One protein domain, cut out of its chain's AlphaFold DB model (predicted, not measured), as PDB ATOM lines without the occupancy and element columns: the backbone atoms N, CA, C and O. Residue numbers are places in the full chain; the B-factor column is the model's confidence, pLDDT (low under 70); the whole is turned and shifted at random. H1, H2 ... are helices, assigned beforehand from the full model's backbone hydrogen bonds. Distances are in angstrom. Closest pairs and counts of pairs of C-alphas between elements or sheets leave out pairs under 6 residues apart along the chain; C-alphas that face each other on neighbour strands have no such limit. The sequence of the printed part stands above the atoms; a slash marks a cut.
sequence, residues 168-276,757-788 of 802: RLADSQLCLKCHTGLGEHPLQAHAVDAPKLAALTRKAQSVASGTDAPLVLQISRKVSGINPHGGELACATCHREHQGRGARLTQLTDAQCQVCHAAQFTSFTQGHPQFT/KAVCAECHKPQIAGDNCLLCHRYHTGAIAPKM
ATOM      1  N   ARG A 168      -1.140 -28.922 -19.259       85.44
ATOM      2  CA  ARG A 168      -0.563 -29.591 -18.077       85.44
ATOM      3  C   ARG A 168      -0.391 -31.104 -18.278       85.44
ATOM      4  O   ARG A 168       0.497 -31.709 -17.680       85.44
ATOM      5  N   LEU A 169      -1.231 -31.719 -19.115       88.00
ATOM      6  CA  LEU A 169      -1.098 -33.128 -19.491       88.00
ATOM      7  C   LEU A 169       0.078 -33.348 -20.449       88.00
ATOM      8  O   LEU A 169       0.831 -34.298 -20.258       88.00
ATOM      9  N   ALA A 170       0.294 -32.452 -21.418       88.06
ATOM     10  CA  ALA A 170       1.464 -32.520 -22.294       88.06
ATOM     11  C   ALA A 170       2.774 -32.311 -21.514       88.06
ATOM     12  O   ALA A 170       3.730 -33.054 -21.724       88.06
ATOM     13  N   ASP A 171       2.793 -31.388 -20.549       89.94
ATOM     14  CA  ASP A 171       3.926 -31.199 -19.629       89.94
ATOM     15  C   ASP A 171       4.193 -32.471 -18.803       89.94
ATOM     16  O   ASP A 171       5.335 -32.894 -18.632       89.94
ATOM     17  N   SER A 172       3.136 -33.160 -18.357       91.88
ATOM     18  CA  SER A 172       3.267 -34.414 -17.596       91.88
ATOM     19  C   SER A 172       3.947 -35.525 -18.405       91.88
ATOM     20  O   SER A 172       4.683 -36.330 -17.837       91.88
ATOM     21  N   GLN A 173       3.779 -35.544 -19.732       91.06
ATOM     22  CA  GLN A 173       4.492 -36.486 -20.603       91.06
ATOM     23  C   GLN A 173       6.008 -36.238 -20.611       91.06
ATOM     24  O   GLN A 173       6.781 -37.186 -20.751       91.06
ATOM     25  N   LEU A 174       6.460 -34.994 -20.413       89.94
ATOM     26  CA  LEU A 174       7.886 -34.683 -20.274       89.94
ATOM     27  C   LEU A 174       8.444 -35.235 -18.957       89.94
ATOM     28  O   LEU A 174       9.520 -35.832 -18.963       89.94
ATOM     29  N   CYS A 175       7.686 -35.155 -17.858       89.88
ATOM     30  CA  CYS A 175       8.072 -35.765 -16.581       89.88
ATOM     31  C   CYS A 175       8.276 -37.286 -16.712       89.88
ATOM     32  O   CYS A 175       9.245 -37.845 -16.190       89.88
ATOM     33  N   LEU A 176       7.385 -37.961 -17.448       90.31
ATOM     34  CA  LEU A 176       7.411 -39.415 -17.637       90.31
ATOM     35  C   LEU A 176       8.594 -39.913 -18.484       90.31
ATOM     36  O   LEU A 176       8.918 -41.097 -18.410       90.31
ATOM     37  N   LYS A 177       9.304 -39.032 -19.207       88.50
ATOM     38  CA  LYS A 177      10.558 -39.396 -19.894       88.50
ATOM     39  C   LYS A 177      11.654 -39.836 -18.919       88.50
ATOM     40  O   LYS A 177      12.471 -40.684 -19.265       88.50
ATOM     41  N   CYS A 178      11.676 -39.271 -17.709       86.69
ATOM     42  CA  CYS A 178      12.668 -39.595 -16.675       86.69
ATOM     43  C   CYS A 178      12.068 -40.327 -15.465       86.69
ATOM     44  O   CYS A 178      12.783 -41.039 -14.753       86.69
ATOM     45  N   HIS A 179      10.767 -40.169 -15.219       86.81
ATOM     46  CA  HIS A 179      10.015 -40.904 -14.201       86.81
ATOM     47  C   HIS A 179       9.339 -42.139 -14.802       86.81
ATOM     48  O   HIS A 179       8.117 -42.292 -14.763       86.81
ATOM     49  N   THR A 180      10.158 -43.028 -15.363       80.19
ATOM     50  CA  THR A 180       9.703 -44.314 -15.887       80.19
ATOM     51  C   THR A 180       9.350 -45.252 -14.725       80.19
ATOM     52  O   THR A 180      10.032 -45.281 -13.701       80.19
ATOM     53  N   GLY A 181       8.241 -45.992 -14.847       78.62
ATOM     54  CA  GLY A 181       7.827 -46.980 -13.843       78.62
ATOM     55  C   GLY A 181       6.875 -46.486 -12.746       78.62
ATOM     56  O   GLY A 181       6.912 -47.031 -11.656       78.62
ATOM     57  N   LEU A 182       5.998 -45.505 -12.988       84.62
ATOM     58  CA  LEU A 182       4.963 -45.066 -12.025       84.62
ATOM     59  C   LEU A 182       3.646 -45.878 -12.104       84.62
ATOM     60  O   LEU A 182       2.572 -45.336 -11.842       84.62
ATOM     61  N   GLY A 183       3.727 -47.166 -12.451       80.94
ATOM     62  CA  GLY A 183       2.576 -48.038 -12.728       80.94
ATOM     63  C   GLY A 183       2.139 -48.028 -14.199       80.94
ATOM     64  O   GLY A 183       2.668 -47.268 -15.009       80.94
ATOM     65  N   GLU A 184       1.169 -48.880 -14.547       83.19
ATOM     66  CA  GLU A 184       0.654 -49.033 -15.923       83.19
ATOM     67  C   GLU A 184      -0.153 -47.814 -16.399       83.19
ATOM     68  O   GLU A 184      -0.185 -47.499 -17.588       83.19
ATOM     69  N   HIS A 185      -0.772 -47.091 -15.462       89.12
ATOM     70  CA  HIS A 185      -1.599 -45.916 -15.738       89.12
ATOM     71  C   HIS A 185      -1.091 -44.680 -14.979       89.12
ATOM     72  O   HIS A 185      -1.798 -44.154 -14.125       89.12
ATOM     73  N   PRO A 186       0.125 -44.179 -15.259       88.69
ATOM     74  CA  PRO A 186       0.806 -43.192 -14.412       88.69
ATOM     75  C   PRO A 186       0.082 -41.840 -14.299       88.69
ATOM     76  O   PRO A 186       0.289 -41.115 -13.326       88.69
ATOM     77  N   LEU A 187      -0.775 -41.507 -15.271       90.19
ATOM     78  CA  LEU A 187      -1.615 -40.307 -15.261       90.19
ATOM     79  C   LEU A 187      -3.003 -40.545 -14.657       90.19
ATOM     80  O   LEU A 187      -3.783 -39.610 -14.561       90.19
ATOM     81  N   GLN A 188      -3.357 -41.756 -14.241       89.62
ATOM     82  CA  GLN A 188      -4.616 -42.003 -13.534       89.62
ATOM     83  C   GLN A 188      -4.391 -41.937 -12.020       89.62
ATOM     84  O   GLN A 188      -3.279 -42.142 -11.520       89.62
ATOM     85  N   ALA A 189      -5.446 -41.621 -11.265       88.31
ATOM     86  CA  ALA A 189      -5.342 -41.517  -9.814       88.31
ATOM     87  C   ALA A 189      -4.825 -42.838  -9.219       88.31
ATOM     88  O   ALA A 189      -5.319 -43.922  -9.526       88.31
ATOM     89  N   HIS A 190      -3.791 -42.733  -8.385       89.88
ATOM     90  CA  HIS A 190      -3.087 -43.863  -7.769       89.88
ATOM     91  C   HIS A 190      -2.454 -44.890  -8.724       89.88
ATOM     92  O   HIS A 190      -2.046 -45.963  -8.270       89.88
ATOM     93  N   ALA A 191      -2.334 -44.553 -10.012       89.38
ATOM     94  CA  ALA A 191      -1.970 -45.473 -11.089       89.38
ATOM     95  C   ALA A 191      -2.929 -46.668 -11.250       89.38
ATOM     96  O   ALA A 191      -2.530 -47.749 -11.678       89.38
ATOM     97  N   VAL A 192      -4.198 -46.469 -10.886       88.06
ATOM     98  CA  VAL A 192      -5.262 -47.476 -10.964       88.06
ATOM     99  C   VAL A 192      -6.135 -47.202 -12.182       88.06
ATOM    100  O   VAL A 192      -6.475 -46.050 -12.437       88.06
ATOM    101  N   ASP A 193      -6.534 -48.262 -12.888       88.69
ATOM    102  CA  ASP A 193      -7.443 -48.169 -14.027       88.69
ATOM    103  C   ASP A 193      -8.796 -47.537 -13.642       88.69
ATOM    104  O   ASP A 193      -9.353 -47.786 -12.565       88.69
ATOM    105  N   ALA A 194      -9.349 -46.711 -14.531       86.38
ATOM    106  CA  ALA A 194     -10.587 -45.975 -14.275       86.38
ATOM    107  C   ALA A 194     -11.790 -46.865 -13.866       86.38
ATOM    108  O   ALA A 194     -12.470 -46.514 -12.893       86.38
ATOM    109  N   PRO A 195     -12.070 -48.018 -14.514       88.50
ATOM    110  CA  PRO A 195     -13.162 -48.905 -14.099       88.50
ATOM    111  C   PRO A 195     -13.014 -49.434 -12.667       88.50
ATOM    112  O   PRO A 195     -13.971 -49.387 -11.881       88.50
ATOM    113  N   LYS A 196     -11.817 -49.897 -12.292       89.25
ATOM    114  CA  LYS A 196     -11.516 -50.377 -10.938       89.25
ATOM    115  C   LYS A 196     -11.597 -49.257  -9.916       89.25
ATOM    116  O   LYS A 196     -12.187 -49.452  -8.852       89.25
ATOM    117  N   LEU A 197     -11.081 -48.071 -10.235       87.81
ATOM    118  CA  LEU A 197     -11.180 -46.902  -9.362       87.81
ATOM    119  C   LEU A 197     -12.641 -46.503  -9.112       87.81
ATOM    120  O   LEU A 197     -13.025 -46.223  -7.972       87.81
ATOM    121  N   ALA A 198     -13.484 -46.532 -10.146       86.31
ATOM    122  CA  ALA A 198     -14.912 -46.261 -10.015       86.31
ATOM    123  C   ALA A 198     -15.613 -47.300  -9.119       86.31
ATOM    124  O   ALA A 198     -16.439 -46.937  -8.279       86.31
ATOM    125  N   ALA A 199     -15.260 -48.585  -9.240       88.56
ATOM    126  CA  ALA A 199     -15.782 -49.641  -8.369       88.56
ATOM    127  C   ALA A 199     -15.365 -49.453  -6.900       88.56
ATOM    128  O   ALA A 199     -16.208 -49.539  -6.003       88.56
ATOM    129  N   LEU A 200     -14.090 -49.130  -6.650       86.81
ATOM    130  CA  LEU A 200     -13.579 -48.825  -5.310       86.81
ATOM    131  C   LEU A 200     -14.262 -47.593  -4.706       86.81
ATOM    132  O   LEU A 200     -14.627 -47.610  -3.533       86.81
ATOM    133  N   THR A 201     -14.491 -46.558  -5.515       85.38
ATOM    134  CA  THR A 201     -15.185 -45.333  -5.095       85.38
ATOM    135  C   THR A 201     -16.609 -45.634  -4.637       85.38
ATOM    136  O   THR A 201     -16.982 -45.239  -3.534       85.38
ATOM    137  N   ARG A 202     -17.390 -46.385  -5.430       85.44
ATOM    138  CA  ARG A 202     -18.764 -46.774  -5.058       85.44
ATOM    139  C   ARG A 202     -18.796 -47.546  -3.740       85.44
ATOM    140  O   ARG A 202     -19.622 -47.261  -2.878       85.44
ATOM    141  N   LYS A 203     -17.857 -48.482  -3.559       83.88
ATOM    142  CA  LYS A 203     -17.717 -49.249  -2.315       83.88
ATOM    143  C   LYS A 203     -17.345 -48.366  -1.120       83.88
ATOM    144  O   LYS A 203     -17.850 -48.576  -0.024       83.88
ATOM    145  N   ALA A 204     -16.461 -47.387  -1.304       80.62
ATOM    146  CA  ALA A 204     -16.100 -46.456  -0.237       80.62
ATOM    147  C   ALA A 204     -17.295 -45.580   0.170       80.62
ATOM    148  O   ALA A 204     -17.553 -45.403   1.358       80.62
ATOM    149  N   GLN A 205     -18.068 -45.094  -0.805       80.25
ATOM    150  CA  GLN A 205     -19.263 -44.282  -0.565       80.25
ATOM    151  C   GLN A 205     -20.366 -45.045   0.174       80.25
ATOM    152  O   GLN A 205     -21.032 -44.458   1.016       80.25
ATOM    153  N   SER A 206     -20.536 -46.349  -0.077       75.25
ATOM    154  CA  SER A 206     -21.533 -47.148   0.651       75.25
ATOM    155  C   SER A 206     -21.191 -47.366   2.129       75.25
ATOM    156  O   SER A 206     -22.072 -47.711   2.907       75.25
ATOM    157  N   VAL A 207     -19.921 -47.205   2.518       70.12
ATOM    158  CA  VAL A 207     -19.445 -47.377   3.907       70.12
ATOM    159  C   VAL A 207     -19.287 -46.031   4.624       70.12
ATOM    160  O   VAL A 207     -19.347 -45.965   5.850       70.12
ATOM    161  N   ALA A 208     -19.093 -44.945   3.875       66.88
ATOM    162  CA  ALA A 208     -18.976 -43.597   4.409       66.88
ATOM    163  C   ALA A 208     -20.357 -43.040   4.798       66.88
ATOM    164  O   ALA A 208     -20.986 -42.299   4.048       66.88
ATOM    165  N   SER A 209     -20.841 -43.401   5.986       51.25
ATOM    166  CA  SER A 209     -22.028 -42.782   6.577       51.25
ATOM    167  C   SER A 209     -21.667 -41.456   7.259       51.25
ATOM    168  O   SER A 209     -21.049 -41.451   8.318       51.25
ATOM    169  N   GLY A 210     -22.091 -40.333   6.670       55.31
ATOM    170  CA  GLY A 210     -22.450 -39.118   7.420       55.31
ATOM    171  C   GLY A 210     -21.336 -38.244   8.011       55.31
ATOM    172  O   GLY A 210     -21.557 -37.652   9.062       55.31
ATOM    173  N   THR A 211     -20.172 -38.108   7.375       54.06
ATOM    174  CA  THR A 211     -19.223 -37.034   7.727       54.06
ATOM    175  C   THR A 211     -19.368 -35.860   6.767       54.06
ATOM    176  O   THR A 211     -19.032 -35.972   5.588       54.06
ATOM    177  N   ASP A 212     -19.864 -34.726   7.272       61.03
ATOM    178  CA  ASP A 212     -19.937 -33.486   6.504       61.03
ATOM    179  C   ASP A 212     -18.525 -33.027   6.150       61.03
ATOM    180  O   ASP A 212     -17.730 -32.627   7.005       61.03
ATOM    181  N   ALA A 213     -18.195 -33.112   4.862       65.81
ATOM    182  CA  ALA A 213     -16.935 -32.612   4.351       65.81
ATOM    183  C   ALA A 213     -16.765 -31.133   4.738       65.81
ATOM    184  O   ALA A 213     -17.691 -30.350   4.493       65.81
ATOM    185  N   PRO A 214     -15.596 -30.721   5.265       73.19
ATOM    186  CA  PRO A 214     -15.300 -29.320   5.530       73.19
ATOM    187  C   PRO A 214     -15.686 -28.427   4.343       73.19
ATOM    188  O   PRO A 214     -15.303 -28.707   3.205       73.19
ATOM    189  N   LEU A 215     -16.418 -27.335   4.599       78.44
ATOM    190  CA  LEU A 215     -16.958 -26.434   3.566       78.44
ATOM    191  C   LEU A 215     -15.896 -26.000   2.539       78.44
ATOM    192  O   LEU A 215     -16.167 -25.931   1.340       78.44
ATOM    193  N   VAL A 216     -14.664 -25.771   3.002       79.75
ATOM    194  CA  VAL A 216     -13.520 -25.424   2.149       79.75
ATOM    195  C   VAL A 216     -13.250 -26.482   1.071       79.75
ATOM    196  O   VAL A 216     -13.059 -26.122  -0.086       79.75
ATOM    197  N   LEU A 217     -13.330 -27.777   1.395       77.06
ATOM    198  CA  LEU A 217     -13.097 -28.872   0.446       77.06
ATOM    199  C   LEU A 217     -14.224 -28.982  -0.586       77.06
ATOM    200  O   LEU A 217     -13.962 -29.247  -1.762       77.06
ATOM    201  N   GLN A 218     -15.467 -28.723  -0.173       72.81
ATOM    202  CA  GLN A 218     -16.615 -28.703  -1.083       72.81
ATOM    203  C   GLN A 218     -16.485 -27.581  -2.123       72.81
ATOM    204  O   GLN A 218     -16.730 -27.797  -3.315       72.81
ATOM    205  N   ILE A 219     -16.052 -26.393  -1.686       79.56
ATOM    206  CA  ILE A 219     -15.788 -25.250  -2.569       79.56
ATOM    207  C   ILE A 219     -14.605 -25.565  -3.492       79.56
ATOM    208  O   ILE A 219     -14.725 -25.413  -4.708       79.56
ATOM    209  N   SER A 220     -13.491 -26.068  -2.947       77.38
ATOM    210  CA  SER A 220     -12.298 -26.411  -3.729       77.38
ATOM    211  C   SER A 220     -12.594 -27.408  -4.848       77.38
ATOM    212  O   SER A 220     -12.099 -27.225  -5.959       77.38
ATOM    213  N   ARG A 221     -13.437 -28.421  -4.612       72.94
ATOM    214  CA  ARG A 221     -13.823 -29.394  -5.645       72.94
ATOM    215  C   ARG A 221     -14.626 -28.752  -6.778       72.94
ATOM    216  O   ARG A 221     -14.335 -29.010  -7.944       72.94
ATOM    217  N   LYS A 222     -15.596 -27.887  -6.450       75.75
ATOM    218  CA  LYS A 222     -16.391 -27.160  -7.456       75.75
ATOM    219  C   LYS A 222     -15.529 -26.220  -8.298       75.75
ATOM    220  O   LYS A 222     -15.709 -26.165  -9.508       75.75
ATOM    221  N   VAL A 223     -14.587 -25.513  -7.673       78.31
ATOM    222  CA  VAL A 223     -13.710 -24.548  -8.362       78.31
ATOM    223  C   VAL A 223     -12.642 -25.243  -9.208       78.31
ATOM    224  O   VAL A 223     -12.317 -24.769 -10.291       78.31
ATOM    225  N   SER A 224     -12.100 -26.372  -8.743       70.44
ATOM    226  CA  SER A 224     -10.989 -27.042  -9.432       70.44
ATOM    227  C   SER A 224     -11.418 -27.768 -10.710       70.44
ATOM    228  O   SER A 224     -10.566 -28.051 -11.547       70.44
ATOM    229  N   GLY A 225     -12.705 -28.111 -10.858       66.06
ATOM    230  CA  GLY A 225     -13.229 -28.821 -12.034       66.06
ATOM    231  C   GLY A 225     -12.607 -30.206 -12.275       66.06
ATOM    232  O   GLY A 225     -12.785 -30.781 -13.345       66.06
ATOM    233  N   ILE A 226     -11.858 -30.741 -11.303       67.06
ATOM    234  CA  ILE A 226     -11.177 -32.033 -11.405       67.06
ATOM    235  C   ILE A 226     -12.236 -33.133 -11.345       67.06
ATOM    236  O   ILE A 226     -13.018 -33.197 -10.394       67.06
ATOM    237  N   ASN A 227     -12.238 -34.018 -12.344       65.88
ATOM    238  CA  ASN A 227     -13.017 -35.251 -12.323       65.88
ATOM    239  C   ASN A 227     -12.103 -36.434 -11.945       65.88
ATOM    240  O   ASN A 227     -11.478 -37.028 -12.825       65.88
ATOM    241  N   PRO A 228     -12.010 -36.796 -10.652       60.81
ATOM    242  CA  PRO A 228     -11.090 -37.831 -10.182       60.81
ATOM    243  C   PRO A 228     -11.538 -39.258 -10.537       60.81
ATOM    244  O   PRO A 228     -10.825 -40.207 -10.226       60.81
ATOM    245  N   HIS A 229     -12.710 -39.440 -11.158       62.12
ATOM    246  CA  HIS A 229     -13.340 -40.752 -11.348       62.12
ATOM    247  C   HIS A 229     -13.156 -41.354 -12.750       62.12
ATOM    248  O   HIS A 229     -13.795 -42.359 -13.054       62.12
ATOM    249  N   GLY A 230     -12.299 -40.781 -13.604       61.84
ATOM    250  CA  GLY A 230     -12.005 -41.404 -14.902       61.84
ATOM    251  C   GLY A 230     -11.168 -40.618 -15.913       61.84
ATOM    252  O   GLY A 230     -11.029 -41.088 -17.037       61.84
ATOM    253  N   GLY A 231     -10.633 -39.444 -15.560       77.19
ATOM    254  CA  GLY A 231      -9.759 -38.660 -16.442       77.19
ATOM    255  C   GLY A 231      -8.274 -38.788 -16.100       77.19
ATOM    256  O   GLY A 231      -7.913 -39.174 -14.987       77.19
ATOM    257  N   GLU A 232      -7.415 -38.415 -17.050       86.88
ATOM    258  CA  GLU A 232      -5.990 -38.209 -16.791       86.88
ATOM    259  C   GLU A 232      -5.773 -37.005 -15.857       86.88
ATOM    260  O   GLU A 232      -6.424 -35.963 -15.966       86.88
ATOM    261  N   LEU A 233      -4.820 -37.149 -14.944       87.88
ATOM    262  CA  LEU A 233      -4.415 -36.182 -13.943       87.88
ATOM    263  C   LEU A 233      -2.978 -35.753 -14.223       87.88
ATOM    264  O   LEU A 233      -2.041 -36.544 -14.147       87.88
ATOM    265  N   ALA A 234      -2.799 -34.465 -14.504       90.44
ATOM    266  CA  ALA A 234      -1.469 -33.908 -14.691       90.44
ATOM    267  C   ALA A 234      -0.657 -33.962 -13.387       90.44
ATOM    268  O   ALA A 234      -1.185 -33.615 -12.324       90.44
ATOM    269  N   CYS A 235       0.639 -34.285 -13.467       90.62
ATOM    270  CA  CYS A 235       1.558 -34.341 -12.322       90.62
ATOM    271  C   CYS A 235       1.554 -33.031 -11.517       90.62
ATOM    272  O   CYS A 235       1.531 -33.052 -10.284       90.62
ATOM    273  N   ALA A 236       1.469 -31.895 -12.223       89.38
ATOM    274  CA  ALA A 236       1.423 -30.547 -11.653       89.38
ATOM    275  C   ALA A 236       0.197 -30.267 -10.761       89.38
ATOM    276  O   ALA A 236       0.142 -29.247 -10.075       89.38
ATOM    277  N   THR A 237      -0.800 -31.158 -10.760       87.56
ATOM    278  CA  THR A 237      -1.950 -31.064  -9.851       87.56
ATOM    279  C   THR A 237      -1.531 -31.295  -8.399       87.56
ATOM    280  O   THR A 237      -2.066 -30.657  -7.493       87.56
ATOM    281  N   CYS A 238      -0.547 -32.170  -8.176       88.31
ATOM    282  CA  CYS A 238      -0.023 -32.487  -6.847       88.31
ATOM    283  C   CYS A 238       1.396 -31.940  -6.645       88.31
ATOM    284  O   CYS A 238       1.699 -31.386  -5.589       88.31
ATOM    285  N   HIS A 239       2.254 -32.065  -7.657       90.62
ATOM    286  CA  HIS A 239       3.668 -31.711  -7.589       90.62
ATOM    287  C   HIS A 239       3.909 -30.302  -8.139       90.62
ATOM    288  O   HIS A 239       3.699 -30.052  -9.320       90.62
ATOM    289  N   ARG A 240       4.359 -29.367  -7.295       88.19
ATOM    290  CA  ARG A 240       4.685 -27.990  -7.708       88.19
ATOM    291  C   ARG A 240       6.185 -27.743  -7.593       88.19
ATOM    292  O   ARG A 240       6.714 -27.763  -6.489       88.19
ATOM    293  N   GLU A 241       6.830 -27.509  -8.733       87.25
ATOM    294  CA  GLU A 241       8.292 -27.443  -8.855       87.25
ATOM    295  C   GLU A 241       8.894 -26.095  -8.452       87.25
ATOM    296  O   GLU A 241       9.838 -26.058  -7.667       87.25
ATOM    297  N   HIS A 242       8.321 -24.990  -8.935       88.00
ATOM    298  CA  HIS A 242       8.793 -23.625  -8.671       88.00
ATOM    299  C   HIS A 242       8.372 -23.143  -7.277       88.00
ATOM    300  O   HIS A 242       7.567 -22.228  -7.111       88.00
ATOM    301  N   GLN A 243       8.833 -23.849  -6.252       88.19
ATOM    302  CA  GLN A 243       8.632 -23.519  -4.839       88.19
ATOM    303  C   GLN A 243       9.982 -23.326  -4.123       88.19
ATOM    304  O   GLN A 243      10.026 -23.226  -2.898       88.19
ATOM    305  N   GLY A 244      11.078 -23.262  -4.888       85.00
ATOM    306  CA  GLY A 244      12.432 -23.085  -4.387       85.00
ATOM    307  C   GLY A 244      13.162 -24.391  -4.091       85.00
ATOM    308  O   GLY A 244      12.571 -25.462  -3.932       85.00
ATOM    309  N   ARG A 245      14.487 -24.289  -3.937       84.62
ATOM    310  CA  ARG A 245      15.397 -25.432  -3.759       84.62
ATOM    311  C   ARG A 245      15.047 -26.347  -2.578       84.62
ATOM    312  O   ARG A 245      15.287 -27.550  -2.643       84.62
ATOM    313  N   GLY A 246      14.477 -25.790  -1.508       84.88
ATOM    314  CA  GLY A 246      14.068 -26.530  -0.308       84.88
ATOM    315  C   GLY A 246      12.733 -27.277  -0.428       84.88
ATOM    316  O   GLY A 246      12.391 -28.047   0.472       84.88
ATOM    317  N   ALA A 247      11.972 -27.067  -1.506       86.94
ATOM    318  CA  ALA A 247      10.662 -27.678  -1.677       86.94
ATOM    319  C   ALA A 247      10.755 -29.201  -1.859       86.94
ATOM    320  O   ALA A 247      11.584 -29.720  -2.609       86.94
ATOM    321  N   ARG A 248       9.865 -29.935  -1.181       88.00
ATOM    322  CA  ARG A 248       9.759 -31.397  -1.273       88.00
ATOM    323  C   ARG A 248       8.507 -31.782  -2.048       88.00
ATOM    324  O   ARG A 248       7.427 -31.871  -1.478       88.00
ATOM    325  N   LEU A 249       8.676 -32.079  -3.333       86.81
ATOM    326  CA  LEU A 249       7.583 -32.443  -4.246       86.81
ATOM    327  C   LEU A 249       6.728 -33.611  -3.747       86.81
ATOM    328  O   LEU A 249       5.533 -33.657  -4.014       86.81
ATOM    329  N   THR A 250       7.334 -34.565  -3.041       87.00
ATOM    330  CA  THR A 250       6.664 -35.780  -2.559       87.00
ATOM    331  C   THR A 250       5.900 -35.585  -1.249       87.00
ATOM    332  O   THR A 250       5.193 -36.498  -0.825       87.00
ATOM    333  N   GLN A 251       6.024 -34.426  -0.596       88.25
ATOM    334  CA  GLN A 251       5.242 -34.098   0.591       88.25
ATOM    335  C   GLN A 251       3.939 -33.419   0.170       88.25
ATOM    336  O   GLN A 251       3.943 -32.292  -0.318       88.25
ATOM    337  N   LEU A 252       2.823 -34.120   0.373       90.25
ATOM    338  CA  LEU A 252       1.477 -33.612   0.119       90.25
ATOM    339  C   LEU A 252       0.728 -33.452   1.441       90.25
ATOM    340  O   LEU A 252       0.921 -34.230   2.377       90.25
ATOM    341  N   THR A 253      -0.132 -32.442   1.495       89.38
ATOM    342  CA  THR A 253      -1.062 -32.220   2.606       89.38
ATOM    343  C   THR A 253      -2.303 -33.095   2.460       89.38
ATOM    344  O   THR A 253      -2.722 -33.416   1.347       89.38
ATOM    345  N   ASP A 254      -2.957 -33.405   3.576       89.94
ATOM    346  CA  ASP A 254      -4.204 -34.174   3.569       89.94
ATOM    347  C   ASP A 254      -5.301 -33.487   2.767       89.94
ATOM    348  O   ASP A 254      -5.999 -34.142   1.998       89.94
ATOM    349  N   ALA A 255      -5.403 -32.159   2.855       86.56
ATOM    350  CA  ALA A 255      -6.354 -31.391   2.064       86.56
ATOM    351  C   ALA A 255      -6.175 -31.648   0.559       86.56
ATOM    352  O   ALA A 255      -7.170 -31.851  -0.132       86.56
ATOM    353  N   GLN A 256      -4.932 -31.719   0.058       88.06
ATOM    354  CA  GLN A 256      -4.660 -32.029  -1.354       88.06
ATOM    355  C   GLN A 256      -5.164 -33.422  -1.752       88.06
ATOM    356  O   GLN A 256      -5.666 -33.581  -2.862       88.06
ATOM    357  N   CYS A 257      -5.077 -34.415  -0.863       89.56
ATOM    358  CA  CYS A 257      -5.663 -35.735  -1.101       89.56
ATOM    359  C   CYS A 257      -7.199 -35.665  -1.067       89.56
ATOM    360  O   CYS A 257      -7.878 -36.143  -1.978       89.56
ATOM    361  N   GLN A 258      -7.754 -35.014  -0.045       87.06
ATOM    362  CA  GLN A 258      -9.190 -34.965   0.213       87.06
ATOM    363  C   GLN A 258      -9.984 -34.260  -0.897       87.06
ATOM    364  O   GLN A 258     -11.139 -34.616  -1.099       87.06
ATOM    365  N   VAL A 259      -9.402 -33.331  -1.676       85.62
ATOM    366  CA  VAL A 259     -10.105 -32.682  -2.813       85.62
ATOM    367  C   VAL A 259     -10.678 -33.705  -3.805       85.62
ATOM    368  O   VAL A 259     -11.770 -33.494  -4.340       85.62
ATOM    369  N   CYS A 260      -9.967 -34.812  -4.038       85.38
ATOM    370  CA  CYS A 260     -10.356 -35.836  -5.009       85.38
ATOM    371  C   CYS A 260     -11.153 -36.998  -4.396       85.38
ATOM    372  O   CYS A 260     -11.912 -37.661  -5.104       85.38
ATOM    373  N   HIS A 261     -10.989 -37.273  -3.101       87.44
ATOM    374  CA  HIS A 261     -11.645 -38.411  -2.458       87.44
ATOM    375  C   HIS A 261     -13.152 -38.184  -2.302       87.44
ATOM    376  O   HIS A 261     -13.605 -37.127  -1.870       87.44
ATOM    377  N   ALA A 262     -13.949 -39.201  -2.640       79.81
ATOM    378  CA  ALA A 262     -15.408 -39.121  -2.564       79.81
ATOM    379  C   ALA A 262     -15.953 -39.187  -1.127       79.81
ATOM    380  O   ALA A 262     -17.016 -38.637  -0.859       79.81
ATOM    381  N   ALA A 263     -15.232 -39.861  -0.229       81.25
ATOM    382  CA  ALA A 263     -15.526 -39.926   1.198       81.25
ATOM    383  C   ALA A 263     -14.512 -39.045   1.939       81.25
ATOM    384  O   ALA A 263     -13.384 -39.476   2.184       81.25
ATOM    385  N   GLN A 264     -14.903 -37.801   2.218       83.38
ATOM    386  CA  GLN A 264     -14.028 -36.789   2.807       83.38
ATOM    387  C   GLN A 264     -14.139 -36.774   4.333       83.38
ATOM    388  O   GLN A 264     -15.217 -36.982   4.891       83.38
ATOM    389  N   PHE A 265     -13.022 -36.495   4.999       85.94
ATOM    390  CA  PHE A 265     -12.941 -36.400   6.455       85.94
ATOM    391  C   PHE A 265     -11.848 -35.421   6.895       85.94
ATOM    392  O   PHE A 265     -10.996 -35.026   6.098       85.94
ATOM    393  N   THR A 266     -11.888 -35.021   8.167       82.94
ATOM    394  CA  THR A 266     -11.005 -33.985   8.722       82.94
ATOM    395  C   THR A 266      -9.638 -34.534   9.114       82.94
ATOM    396  O   THR A 266      -8.634 -33.864   8.892       82.94
ATOM    397  N   SER A 267      -9.586 -35.729   9.708       88.00
ATOM    398  CA  SER A 267      -8.334 -36.340  10.169       88.00
ATOM    399  C   SER A 267      -8.450 -37.859  10.330       88.00
ATOM    400  O   SER A 267      -9.546 -38.424  10.255       88.00
ATOM    401  N   PHE A 268      -7.338 -38.549  10.595       91.31
ATOM    402  CA  PHE A 268      -7.369 -39.999  10.829       91.31
ATOM    403  C   PHE A 268      -8.288 -40.383  12.002       91.31
ATOM    404  O   PHE A 268      -9.068 -41.336  11.940       91.31
ATOM    405  N   THR A 269      -8.246 -39.614  13.088       89.44
ATOM    406  CA  THR A 269      -9.107 -39.872  14.250       89.44
ATOM    407  C   THR A 269     -10.556 -39.454  13.994       89.44
ATOM    408  O   THR A 269     -11.477 -40.142  14.439       89.44
ATOM    409  N   GLN A 270     -10.768 -38.396  13.205       86.31
ATOM    410  CA  GLN A 270     -12.073 -37.798  12.930       86.31
ATOM    411  C   GLN A 270     -12.509 -38.041  11.480       86.31
ATOM    412  O   GLN A 270     -12.240 -37.244  10.579       86.31
ATOM    413  N   GLY A 271     -13.235 -39.142  11.281       84.31
ATOM    414  CA  GLY A 271     -13.918 -39.473  10.027       84.31
ATOM    415  C   GLY A 271     -13.215 -40.496   9.128       84.31
ATOM    416  O   GLY A 271     -13.853 -40.998   8.208       84.31
ATOM    417  N   HIS A 272     -11.971 -40.908   9.415       89.62
ATOM    418  CA  HIS A 272     -11.406 -42.079   8.728       89.62
ATOM    419  C   HIS A 272     -12.231 -43.347   9.048       89.62
ATOM    420  O   HIS A 272     -12.491 -43.616  10.237       89.62
ATOM    421  N   PRO A 273     -12.602 -44.160   8.037       86.00
ATOM    422  CA  PRO A 273     -13.352 -45.401   8.226       86.00
ATOM    423  C   PRO A 273     -12.647 -46.419   9.131       86.00
ATOM    424  O   PRO A 273     -11.421 -46.422   9.263       86.00
ATOM    425  N   GLN A 274     -13.421 -47.319   9.738       88.94
ATOM    426  CA  GLN A 274     -12.867 -48.452  10.480       88.94
ATOM    427  C   GLN A 274     -12.179 -49.446   9.525       88.94
ATOM    428  O   GLN A 274     -12.609 -49.647   8.388       88.94
ATOM    429  N   PHE A 275     -11.107 -50.077   9.999       90.06
ATOM    430  CA  PHE A 275     -10.445 -51.168   9.295       90.06
ATOM    431  C   PHE A 275     -11.342 -52.407   9.289       90.06
ATOM    432  O   PHE A 275     -11.998 -52.715  10.277       90.06
ATOM    433  N   THR A 276     -11.368 -53.135   8.177       82.88
ATOM    434  CA  THR A 276     -12.209 -54.333   8.047       82.88
ATOM    435  C   THR A 276     -11.417 -55.605   8.317       82.88
ATOM    436  O   THR A 276     -11.718 -56.338   9.249       82.88
ATOM    437  N   LYS A 757      -8.770 -49.456  13.835       93.00
ATOM    438  CA  LYS A 757      -8.337 -48.055  13.786       93.00
ATOM    439  C   LYS A 757      -7.893 -47.542  15.155       93.00
ATOM    440  O   LYS A 757      -6.969 -46.737  15.220       93.00
ATOM    441  N   ALA A 758      -8.536 -48.006  16.230       92.19
ATOM    442  CA  ALA A 758      -8.255 -47.566  17.593       92.19
ATOM    443  C   ALA A 758      -6.783 -47.778  17.973       92.19
ATOM    444  O   ALA A 758      -6.167 -46.846  18.479       92.19
ATOM    445  N   VAL A 759      -6.200 -48.925  17.598       90.69
ATOM    446  CA  VAL A 759      -4.793 -49.267  17.883       90.69
ATOM    447  C   VAL A 759      -3.837 -48.199  17.345       90.69
ATOM    448  O   VAL A 759      -2.885 -47.803  18.007       90.69
ATOM    449  N   CYS A 760      -4.099 -47.681  16.144       92.12
ATOM    450  CA  CYS A 760      -3.272 -46.630  15.555       92.12
ATOM    451  C   CYS A 760      -3.642 -45.236  16.087       92.12
ATOM    452  O   CYS A 760      -2.771 -44.383  16.254       92.12
ATOM    453  N   ALA A 761      -4.932 -44.989  16.342       92.94
ATOM    454  CA  ALA A 761      -5.475 -43.682  16.718       92.94
ATOM    455  C   ALA A 761      -5.041 -43.214  18.115       92.94
ATOM    456  O   ALA A 761      -5.132 -42.023  18.415       92.94
ATOM    457  N   GLU A 762      -4.548 -44.120  18.960       89.62
ATOM    458  CA  GLU A 762      -3.957 -43.775  20.254       89.62
ATOM    459  C   GLU A 762      -2.751 -42.836  20.099       89.62
ATOM    460  O   GLU A 762      -2.664 -41.831  20.813       89.62
ATOM    461  N   CYS A 763      -1.892 -43.105  19.106       91.00
ATOM    462  CA  CYS A 763      -0.653 -42.362  18.851       91.00
ATOM    463  C   CYS A 763      -0.725 -41.441  17.618       91.00
ATOM    464  O   CYS A 763      -0.126 -40.363  17.616       91.00
ATOM    465  N   HIS A 764      -1.463 -41.823  16.571       93.69
ATOM    466  CA  HIS A 764      -1.589 -41.040  15.336       93.69
ATOM    467  C   HIS A 764      -2.647 -39.945  15.463       93.69
ATOM    468  O   HIS A 764      -3.792 -40.082  15.031       93.69
ATOM    469  N   LYS A 765      -2.223 -38.846  16.085       91.62
ATOM    470  CA  LYS A 765      -2.966 -37.592  16.236       91.62
ATOM    471  C   LYS A 765      -2.108 -36.443  15.701       91.62
ATOM    472  O   LYS A 765      -0.880 -36.554  15.787       91.62
ATOM    473  N   PRO A 766      -2.702 -35.313  15.272       87.75
ATOM    474  CA  PRO A 766      -1.955 -34.209  14.664       87.75
ATOM    475  C   PRO A 766      -0.764 -33.711  15.498       87.75
ATOM    476  O   PRO A 766       0.266 -33.352  14.944       87.75
ATOM    477  N   GLN A 767      -0.888 -33.729  16.831       86.62
ATOM    478  CA  GLN A 767       0.104 -33.184  17.770       86.62
ATOM    479  C   GLN A 767       1.074 -34.228  18.361       86.62
ATOM    480  O   GLN A 767       1.919 -33.865  19.173       86.62
ATOM    481  N   ILE A 768       0.931 -35.518  18.027       88.88
ATOM    482  CA  ILE A 768       1.758 -36.603  18.594       88.88
ATOM    483  C   ILE A 768       2.654 -37.191  17.500       88.88
ATOM    484  O   ILE A 768       3.732 -36.673  17.238       88.88
ATOM    485  N   ALA A 769       2.205 -38.256  16.831       90.38
ATOM    486  CA  ALA A 769       2.936 -38.865  15.722       90.38
ATOM    487  C   ALA A 769       2.572 -38.246  14.357       90.38
ATOM    488  O   ALA A 769       3.137 -38.632  13.332       90.38
ATOM    489  N   GLY A 770       1.616 -37.311  14.337       92.44
ATOM    490  CA  GLY A 770       0.954 -36.851  13.124       92.44
ATOM    491  C   GLY A 770      -0.009 -37.900  12.561       92.44
ATOM    492  O   GLY A 770      -0.003 -39.072  12.950       92.44
ATOM    493  N   ASP A 771      -0.852 -37.470  11.634       92.50
ATOM    494  CA  ASP A 771      -1.905 -38.301  11.049       92.50
ATOM    495  C   ASP A 771      -2.116 -38.074   9.547       92.50
ATOM    496  O   ASP A 771      -3.142 -38.470   8.994       92.50
ATOM    497  N   ASN A 772      -1.101 -37.513   8.881       92.50
ATOM    498  CA  ASN A 772      -1.133 -37.270   7.445       92.50
ATOM    499  C   ASN A 772      -1.342 -38.577   6.658       92.50
ATOM    500  O   ASN A 772      -0.693 -39.592   6.929       92.50
ATOM    501  N   CYS A 773      -2.143 -38.526   5.594       92.50
ATOM    502  CA  CYS A 773      -2.491 -39.660   4.731       92.50
ATOM    503  C   CYS A 773      -1.248 -40.423   4.245       92.50
ATOM    504  O   CYS A 773      -1.231 -41.653   4.236       92.50
ATOM    505  N   LEU A 774      -0.181 -39.700   3.882       92.38
ATOM    506  CA  LEU A 774       1.057 -40.281   3.351       92.38
ATOM    507  C   LEU A 774       1.938 -40.991   4.397       92.38
ATOM    508  O   LEU A 774       2.949 -41.593   4.030       92.38
ATOM    509  N   LEU A 775       1.582 -40.947   5.688       91.94
ATOM    510  CA  LEU A 775       2.249 -41.757   6.716       91.94
ATOM    511  C   LEU A 775       1.904 -43.242   6.557       91.94
ATOM    512  O   LEU A 775       2.772 -44.101   6.735       91.94
ATOM    513  N   CYS A 776       0.658 -43.526   6.171       92.00
ATOM    514  CA  CYS A 776       0.120 -44.878   6.036       92.00
ATOM    515  C   CYS A 776      -0.134 -45.268   4.576       92.00
ATOM    516  O   CYS A 776      -0.134 -46.457   4.259       92.00
ATOM    517  N   HIS A 777      -0.335 -44.298   3.678       92.81
ATOM    518  CA  HIS A 777      -0.695 -44.547   2.286       92.81
ATOM    519  C   HIS A 777       0.384 -44.118   1.291       92.81
ATOM    520  O   HIS A 777       1.022 -43.077   1.426       92.81
ATOM    521  N   ARG A 778       0.564 -44.914   0.237       90.56
ATOM    522  CA  ARG A 778       1.311 -44.524  -0.961       90.56
ATOM    523  C   ARG A 778       0.344 -43.956  -1.986       90.56
ATOM    524  O   ARG A 778      -0.702 -44.546  -2.232       90.56
ATOM    525  N   TYR A 779       0.723 -42.846  -2.618       90.12
ATOM    526  CA  TYR A 779      -0.057 -42.323  -3.733       90.12
ATOM    527  C   TYR A 779       0.075 -43.225  -4.963       90.12
ATOM    528  O   TYR A 779      -0.929 -43.762  -5.411       90.12
ATOM    529  N   HIS A 780       1.293 -43.428  -5.476       90.38
ATOM    530  CA  HIS A 780       1.543 -44.341  -6.596       90.38
ATOM    531  C   HIS A 780       1.591 -45.789  -6.106       90.38
ATOM    532  O   HIS A 780       2.350 -46.116  -5.185       90.38
ATOM    533  N   THR A 781       0.781 -46.642  -6.730       89.25
ATOM    534  CA  THR A 781       0.615 -48.051  -6.359       89.25
ATOM    535  C   THR A 781       0.821 -48.971  -7.559       89.25
ATOM    536  O   THR A 781       0.878 -48.512  -8.695       89.25
ATOM    537  N   GLY A 782       0.937 -50.275  -7.305       85.50
ATOM    538  CA  GLY A 782       1.127 -51.281  -8.350       85.50
ATOM    539  C   GLY A 782       2.598 -51.546  -8.661       85.50
ATOM    540  O   GLY A 782       3.463 -51.312  -7.817       85.50
ATOM    541  N   ALA A 783       2.868 -52.091  -9.846       82.31
ATOM    542  CA  ALA A 783       4.217 -52.428 -10.279       82.31
ATOM    543  C   ALA A 783       5.007 -51.160 -10.632       82.31
ATOM    544  O   ALA A 783       4.741 -50.491 -11.628       82.31
ATOM    545  N   ILE A 784       5.979 -50.835  -9.791       78.00
ATOM    546  CA  ILE A 784       6.906 -49.723  -9.944       78.00
ATOM    547  C   ILE A 784       8.288 -50.332 -10.138       78.00
ATOM    548  O   ILE A 784       8.857 -50.925  -9.220       78.00
ATOM    549  N   ALA A 785       8.813 -50.232 -11.359       64.50
ATOM    550  CA  ALA A 785      10.133 -50.758 -11.668       64.50
ATOM    551  C   ALA A 785      11.189 -50.030 -10.815       64.50
ATOM    552  O   ALA A 785      11.174 -48.795 -10.747       64.50
ATOM    553  N   PRO A 786      12.115 -50.746 -10.158       56.47
ATOM    554  CA  PRO A 786      13.246 -50.091  -9.525       56.47
ATOM    555  C   PRO A 786      14.063 -49.377 -10.608       56.47
ATOM    556  O   PRO A 786      14.336 -49.953 -11.663       56.47
ATOM    557  N   LYS A 787      14.474 -48.127 -10.358       50.66
ATOM    558  CA  LYS A 787      15.498 -47.490 -11.195       50.66
ATOM    559  C   LYS A 787      16.731 -48.389 -11.164       50.66
ATOM    560  O   LYS A 787      17.314 -48.579 -10.095       50.66
ATOM    561  N   MET A 788      17.120 -48.936 -12.315       41.28
ATOM    562  CA  MET A 788      18.466 -49.470 -12.473       41.28
ATOM    563  C   MET A 788      19.417 -48.306 -12.201       41.28
ATOM    564  O   MET A 788      19.386 -47.284 -12.886       41.28
TER     565      MET A 788
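What this domain is: This is residues 168 to 276 and 757 to 788 of the 802 residues of an uncharacterized protein of Verrucomicrobia bacterium (UniProt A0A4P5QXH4). With little regular structure, this is a mass of winding loops with six scattered helices, short H4 and H6 nearest its middle, H1 and H5 toward opposite ends; residues 242 to 247 stick out. The printed part has 141 residues, 47 in H1 to H6 in that order, and no named strand: all helix. It is compact, radius of gyration of the C-alphas 16.1 A, spanning 42 by 34 by 31 A.

How they stand to each other: Start at H1, residues 168 to 176, apart from H2, residues 194 to 207. H3, residues 215 to 224, and H4, residues 254 to 258, are close but not clearly touching: closest C-alphas Leu 217 and Gln 258, 7.2 A. So are H4 and H6, residues 773 to 776: Asp 254 and Cys 773, 5.9 A. H5, residues 757 to 761, touches no helix. Every O i to N i+4 pair is within hydrogen-bond range in H3, H4 and H5, 4 of 5 in H1, 9 of 10 in H2; H6 is too short.

Where its parts are: Find C-alpha 168 at (-0.563, -29.591, -18.077), beginning H1, 12.7 A long; H2 runs 20.3 A, H3 14.3 A. H6 ends at C-alpha 776 (0.120, -44.878, 6.036).

The domain as a whole: Residues 277 to 756 are cut out; C-alphas 276 and 757 are 9.3 A apart. Links H1 to H2, H3 to H4 and H5 to H6 are long. Residues 208 to 213, 225 to 230 and 785 to 788 have pLDDT under 70.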